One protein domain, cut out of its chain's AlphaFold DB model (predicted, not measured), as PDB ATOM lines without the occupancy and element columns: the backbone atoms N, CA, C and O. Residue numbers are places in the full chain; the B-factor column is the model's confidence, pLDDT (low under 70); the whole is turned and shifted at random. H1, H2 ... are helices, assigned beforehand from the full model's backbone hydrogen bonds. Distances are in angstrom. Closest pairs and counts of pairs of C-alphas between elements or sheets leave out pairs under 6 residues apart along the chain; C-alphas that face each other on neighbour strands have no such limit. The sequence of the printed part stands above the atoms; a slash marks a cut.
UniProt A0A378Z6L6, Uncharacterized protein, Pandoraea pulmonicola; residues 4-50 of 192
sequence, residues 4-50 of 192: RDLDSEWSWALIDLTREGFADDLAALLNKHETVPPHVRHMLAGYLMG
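What this domain is: This is residues 4 to 50 of the 192 residues of an uncharacterized protein of Pandoraea pulmonicola (UniProt A0A378Z6L6). One long helix, H1, has a shorter helix, H2, folded back beside it as a helical hairpin, while H3 returns on another side of H1, running the same way as H1. H2 and H3 are apart, and the end of H3 with the residues after it, 45 to 50, sticks out. The printed part has 47 residues with three named helices, in the order H1, H2, H3, and no named strand: all helix. It is compact, with a radius of gyration of the C-alphas of 10.0 A and spans of 29 by 20 by 18 A.

Where its parts are: H1, residues 4 to 20, begins at C-alpha 4 (-52.811, -33.658, 4.661) and is 23.8 A long. H2, residues 24 to 32, measures 12.4 A. H3, residues 38 to 48, measures 15.3 A and ends at C-alpha 48 (-31.124, -17.667, 1.347).

How they stand to each other: H1 touches H2 with residues 10 to 17 alone; the closest C-alphas, of Ala 13 and Leu 26, are 5.0 A apart. This hairpin runs opposite ways at a tilt of 37 degrees, only just steep. H1 only just touches H3, with 3 pairs of C-alphas within 8 A, through residues 10 to 14 alone; the closest C-alphas are those of Leu 14 and Val 40, at 7.0 A. They run the same way at a shallow tilt of 24 degrees. In H1, H2 and H3 every O i to N i+4 pair is within hydrogen-bond range.

The domain as a whole: The C-alphas farthest apart, of Arg 4 and Gly 50, are 30.0 A apart. The printed part has no cut, and both links are tight. Mean pLDDT of the printed part is 86.7; residue 4 alone is under 70.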
ATOM      1  N   ARG A   4     -53.101 -33.920   3.240       63.41
ATOM      2  CA  ARG A   4     -52.811 -33.658   4.661       63.41
ATOM      3  C   ARG A   4     -51.560 -34.380   5.155       63.41
ATOM      4  O   ARG A   4     -50.802 -33.800   5.931       63.41
ATOM      5  N   ASP A   5     -51.330 -35.604   4.686       76.12
ATOM      6  CA  ASP A   5     -50.166 -36.398   5.095       76.12
ATOM      7  C   ASP A   5     -48.876 -35.734   4.591       76.12
ATOM      8  O   ASP A   5     -47.920 -35.556   5.340       76.12
ATOM      9  N   LEU A   6     -48.894 -35.258   3.341       81.31
ATOM     10  CA  LEU A   6     -47.748 -34.592   2.723       81.31
ATOM     11  C   LEU A   6     -47.426 -33.235   3.372       81.31
ATOM     12  O   LEU A   6     -46.259 -32.919   3.580       81.31
ATOM     13  N   ASP A   7     -48.435 -32.425   3.704       83.94
ATOM     14  CA  ASP A   7     -48.216 -31.124   4.361       83.94
ATOM     15  C   ASP A   7     -47.624 -31.288   5.776       83.94
ATOM     16  O   ASP A   7     -46.788 -30.495   6.221       83.94
ATOM     17  N   SER A   8     -47.991 -32.381   6.452       85.44
ATOM     18  CA  SER A   8     -47.415 -32.765   7.743       85.44
ATOM     19  C   SER A   8     -45.943 -33.167   7.604       85.44
ATOM     20  O   SER A   8     -45.117 -32.716   8.396       85.44
ATOM     21  N   GLU A   9     -45.583 -33.948   6.579       86.56
ATOM     22  CA  GLU A   9     -44.182 -34.307   6.290       86.56
ATOM     23  C   GLU A   9     -43.310 -33.066   6.036       86.56
ATOM     24  O   GLU A   9     -42.230 -32.939   6.618       86.56
ATOM     25  N   TRP A  10     -43.800 -32.108   5.238       90.06
ATOM     26  CA  TRP A  10     -43.115 -30.830   5.010       90.06
ATOM     27  C   TRP A  10     -42.919 -30.030   6.299       90.06
ATOM     28  O   TRP A  10     -41.834 -29.493   6.540       90.06
ATOM     29  N   SER A  11     -43.952 -29.972   7.139       90.12
ATOM     30  CA  SER A  11     -43.905 -29.263   8.419       90.12
ATOM     31  C   SER A  11     -42.879 -29.880   9.369       90.12
ATOM     32  O   SER A  11     -42.096 -29.157   9.989       90.12
ATOM     33  N   TRP A  12     -42.818 -31.210   9.450       87.81
ATOM     34  CA  TRP A  12     -41.835 -31.908  10.277       87.81
ATOM     35  C   TRP A  12     -40.402 -31.713   9.783       87.81
ATOM     36  O   TRP A  12     -39.533 -31.375  10.587       87.81
ATOM     37  N   ALA A  13     -40.162 -31.816   8.475       87.69
ATOM     38  CA  ALA A  13     -38.839 -31.581   7.895       87.69
ATOM     39  C   ALA A  13     -38.341 -30.142   8.137       87.69
ATOM     40  O   ALA A  13     -37.162 -29.911   8.411       87.69
ATOM     41  N   LEU A  14     -39.246 -29.156   8.097       90.06
ATOM     42  CA  LEU A  14     -38.940 -27.780   8.495       90.06
ATOM     43  C   LEU A  14     -38.592 -27.659   9.981       90.06
ATOM     44  O   LEU A  14     -37.647 -26.952  10.335       90.06
ATOM     45  N   ILE A  15     -39.352 -28.311  10.862       88.19
ATOM     46  CA  ILE A  15     -39.066 -28.320  12.303       88.19
ATOM     47  C   ILE A  15     -37.671 -28.900  12.559       88.19
ATOM     48  O   ILE A  15     -36.901 -28.318  13.324       88.19
ATOM     49  N   ASP A  16     -37.317 -29.989  11.883       87.25
ATOM     50  CA  ASP A  16     -36.022 -30.655  12.039       87.25
ATOM     51  C   ASP A  16     -34.865 -29.774  11.549       87.25
ATOM     52  O   ASP A  16     -33.842 -29.634  12.231       87.25
ATOM     53  N   LEU A  17     -35.053 -29.070  10.431       88.38
ATOM     54  CA  LEU A  17     -34.082 -28.091   9.950       88.38
ATOM     55  C   LEU A  17     -33.929 -26.912  10.923       88.38
ATOM     56  O   LEU A  17     -32.815 -26.553  11.297       88.38
ATOM     57  N   THR A  18     -35.036 -26.318  11.361       87.38
ATOM     58  CA  THR A  18     -35.023 -25.102  12.192       87.38
ATOM     59  C   THR A  18     -34.544 -25.345  13.622       87.38
ATOM     60  O   THR A  18     -33.864 -24.490  14.189       87.38
ATOM     61  N   ARG A  19     -34.863 -26.499  14.220       84.12
ATOM     62  CA  ARG A  19     -34.483 -26.831  15.604       84.12
ATOM     63  C   ARG A  19     -33.151 -27.554  15.704       84.12
ATOM     64  O   ARG A  19     -32.380 -27.307  16.633       84.12
ATOM     65  N   GLU A  20     -32.877 -28.458  14.770       81.50
ATOM     66  CA  GLU A  20     -31.728 -29.361  14.859       81.50
ATOM     67  C   GLU A  20     -30.671 -29.115  13.782       81.50
ATOM     68  O   GLU A  20     -29.541 -29.586  13.932       81.50
ATOM     69  N   GLY A  21     -30.992 -28.330  12.752       83.12
ATOM     70  CA  GLY A  21     -30.112 -28.088  11.609       83.12
ATOM     71  C   GLY A  21     -30.125 -29.254  10.625       83.12
ATOM     72  O   GLY A  21     -29.219 -29.368   9.803       83.12
ATOM     73  N   PHE A  22     -31.104 -30.157  10.733       85.06
ATOM     74  CA  PHE A  22     -31.167 -31.392   9.964       85.06
ATOM     75  C   PHE A  22     -31.899 -31.163   8.634       85.06
ATOM     76  O   PHE A  22     -33.113 -31.005   8.603       85.06
ATOM     77  N   ALA A  23     -31.147 -31.103   7.533       86.81
ATOM     78  CA  ALA A  23     -31.678 -30.753   6.213       86.81
ATOM     79  C   ALA A  23     -32.044 -31.965   5.339       86.81
ATOM     80  O   ALA A  23     -32.654 -31.780   4.289       86.81
ATOM     81  N   ASP A  24     -31.659 -33.180   5.742       85.56
ATOM     82  CA  ASP A  24     -31.636 -34.339   4.842       85.56
ATOM     83  C   ASP A  24     -33.063 -34.757   4.420       85.56
ATOM     84  O   ASP A  24     -33.314 -34.971   3.232       85.56
ATOM     85  N   ASP A  25     -34.030 -34.732   5.345       84.75
ATOM     86  CA  ASP A  25     -35.446 -35.019   5.050       84.75
ATOM     87  C   ASP A  25     -36.082 -33.946   4.156       84.75
ATOM     88  O   ASP A  25     -36.811 -34.254   3.210       84.75
ATOM     89  N   LEU A  26     -35.760 -32.670   4.401       88.44
ATOM     90  CA  LEU A  26     -36.251 -31.568   3.575       88.44
ATOM     91  C   LEU A  26     -35.688 -31.655   2.151       88.44
ATOM     92  O   LEU A  26     -36.415 -31.433   1.183       88.44
ATOM     93  N   ALA A  27     -34.410 -32.016   2.011       87.19
ATOM     94  CA  ALA A  27     -33.773 -32.238   0.718       87.19
ATOM     95  C   ALA A  27     -34.408 -33.421  -0.030       87.19
ATOM     96  O   ALA A  27     -34.672 -33.321  -1.229       87.19
ATOM     97  N   ALA A  28     -34.710 -34.521   0.665       87.12
ATOM     98  CA  ALA A  28     -35.403 -35.665   0.078       87.12
ATOM     99  C   ALA A  28     -36.803 -35.289  -0.438       87.12
ATOM    100  O   ALA A  28     -37.159 -35.648  -1.563       87.12
ATOM    101  N   LEU A  29     -37.571 -34.513   0.336       89.75
ATOM    102  CA  LEU A  29     -38.891 -34.025  -0.074       89.75
ATOM    103  C   LEU A  29     -38.814 -33.093  -1.290       89.75
ATOM    104  O   LEU A  29     -39.605 -33.252  -2.220       89.75
ATOM    105  N   LEU A  30     -37.837 -32.180  -1.325       89.94
ATOM    106  CA  LEU A  30     -37.588 -31.292  -2.469       89.94
ATOM    107  C   LEU A  30     -37.254 -32.065  -3.751       89.94
ATOM    108  O   LEU A  30     -37.689 -31.671  -4.828       89.94
ATOM    109  N   ASN A  31     -36.516 -33.170  -3.643       86.69
ATOM    110  CA  ASN A  31     -36.160 -34.004  -4.794       86.69
ATOM    111  C   ASN A  31     -37.323 -34.882  -5.279       86.69
ATOM    112  O   ASN A  31     -37.390 -35.224  -6.458       86.69
ATOM    113  N   LYS A  32     -38.216 -35.285  -4.371       87.81
ATOM    114  CA  LYS A  32     -39.316 -36.214  -4.661       87.81
ATOM    115  C   LYS A  32     -40.585 -35.512  -5.144       87.81
ATOM    116  O   LYS A  32     -41.359 -36.107  -5.892       87.81
ATOM    117  N   HIS A  33     -40.827 -34.280  -4.701       84.81
ATOM    118  CA  HIS A  33     -42.086 -33.579  -4.933       84.81
ATOM    119  C   HIS A  33     -41.882 -32.282  -5.713       84.81
ATOM    120  O   HIS A  33     -41.152 -31.391  -5.298       84.81
ATOM    121  N   GLU A  34     -42.618 -32.146  -6.815       74.69
ATOM    122  CA  GLU A  34     -42.567 -30.963  -7.680       74.69
ATOM    123  C   GLU A  34     -43.216 -29.727  -7.028       74.69
ATOM    124  O   GLU A  34     -42.804 -28.589  -7.253       74.69
ATOM    125  N   THR A  35     -44.225 -29.934  -6.174       86.00
ATOM    126  CA  THR A  35     -44.930 -28.841  -5.493       86.00
ATOM    127  C   THR A  35     -44.459 -28.693  -4.051       86.00
ATOM    128  O   THR A  35     -44.772 -29.514  -3.194       86.00
ATOM    129  N   VAL A  36     -43.765 -27.589  -3.778       87.50
ATOM    130  CA  VAL A  36     -43.349 -27.191  -2.424       87.50
ATOM    131  C   VAL A  36     -44.419 -26.288  -1.789       87.50
ATOM    132  O   VAL A  36     -44.810 -25.315  -2.445       87.50
ATOM    133  N   PRO A  37     -44.879 -26.527  -0.549       90.56
ATOM    134  CA  PRO A  37     -45.845 -25.660   0.126       90.56
ATOM    135  C   PRO A  37     -45.349 -24.212   0.319       90.56
ATOM    136  O   PRO A  37     -44.149 -23.993   0.518       90.56
ATOM    137  N   PRO A  38     -46.241 -23.198   0.320       91.50
ATOM    138  CA  PRO A  38     -45.840 -21.792   0.443       91.50
ATOM    139  C   PRO A  38     -45.014 -21.482   1.696       91.50
ATOM    140  O   PRO A  38     -44.038 -20.742   1.622       91.50
ATOM    141  N   HIS A  39     -45.367 -22.067   2.842       89.06
ATOM    142  CA  HIS A  39     -44.670 -21.827   4.107       89.06
ATOM    143  C   HIS A  39     -43.211 -22.328   4.074       89.06
ATOM    144  O   HIS A  39     -42.313 -21.627   4.541       89.06
ATOM    145  N   VAL A  40     -42.949 -23.472   3.424       90.81
ATOM    146  CA  VAL A  40     -41.592 -23.995   3.178       90.81
ATOM    147  C   VAL A  40     -40.806 -23.054   2.267       90.81
ATOM    148  O   VAL A  40     -39.660 -22.720   2.570       90.81
ATOM    149  N   ARG A  41     -41.422 -22.571   1.178       89.88
ATOM    150  CA  ARG A  41     -40.777 -21.622   0.251       89.88
ATOM    151  C   ARG A  41     -40.379 -20.329   0.953       89.88
ATOM    152  O   ARG A  41     -39.260 -19.866   0.761       89.88
ATOM    153  N   HIS A  42     -41.264 -19.764   1.775       92.00
ATOM    154  CA  HIS A  42     -40.972 -18.546   2.533       92.00
ATOM    155  C   HIS A  42     -39.811 -18.745   3.513       92.00
ATOM    156  O   HIS A  42     -38.932 -17.889   3.589       92.00
ATOM    157  N   MET A  43     -39.774 -19.881   4.216       91.00
ATOM    158  CA  MET A  43     -38.671 -20.214   5.118       91.00
ATOM    159  C   MET A  43     -37.342 -20.311   4.352       91.00
ATOM    160  O   MET A  43     -36.379 -19.630   4.708       91.00
ATOM    161  N   LEU A  44     -37.300 -21.086   3.261       90.50
ATOM    162  CA  LEU A  44     -36.097 -21.255   2.436       90.50
ATOM    163  C   LEU A  44     -35.627 -19.937   1.809       90.50
ATOM    164  O   LEU A  44     -34.429 -19.658   1.795       90.50
ATOM    165  N   ALA A  45     -36.552 -19.096   1.340       90.06
ATOM    166  CA  ALA A  45     -36.227 -17.763   0.843       90.06
ATOM    167  C   ALA A  45     -35.604 -16.892   1.946       90.06
ATOM    168  O   ALA A  45     -34.587 -16.243   1.711       90.06
ATOM    169  N   GLY A  46     -36.162 -16.914   3.161       89.38
ATOM    170  CA  GLY A  46     -35.593 -16.211   4.312       89.38
ATOM    171  C   GLY A  46     -34.190 -16.703   4.681       89.38
ATOM    172  O   GLY A  46     -33.302 -15.900   4.962       89.38
ATOM    173  N   TYR A  47     -33.954 -18.013   4.601       88.00
ATOM    174  CA  TYR A  47     -32.624 -18.589   4.794       88.00
ATOM    175  C   TYR A  47     -31.620 -18.103   3.736       88.00
ATOM    176  O   TYR A  47     -30.544 -17.625   4.090       88.00
ATOM    177  N   LEU A  48     -31.981 -18.140   2.446       88.94
ATOM    178  CA  LEU A  48     -31.124 -17.667   1.347       88.94
ATOM    179  C   LEU A  48     -30.812 -16.167   1.437       88.94
ATOM    180  O   LEU A  48     -29.709 -15.743   1.104       88.94
ATOM    181  N   MET A  49     -31.767 -15.368   1.916       92.62
ATOM    182  CA  MET A  49     -31.578 -13.935   2.169       92.62
ATOM    183  C   MET A  49     -30.807 -13.641   3.466       92.62
ATOM    184  O   MET A  49     -30.523 -12.481   3.761       92.62
ATOM    185  N   GLY A  50     -30.485 -14.661   4.266       86.62
ATOM    186  CA  GLY A  50     -29.792 -14.517   5.546       86.62
ATOM    187  C   GLY A  50     -30.651 -13.947   6.680       86.62
ATOM    188  O   GLY A  50     -30.109 -13.636   7.742       86.62
TER     189      GLY A  50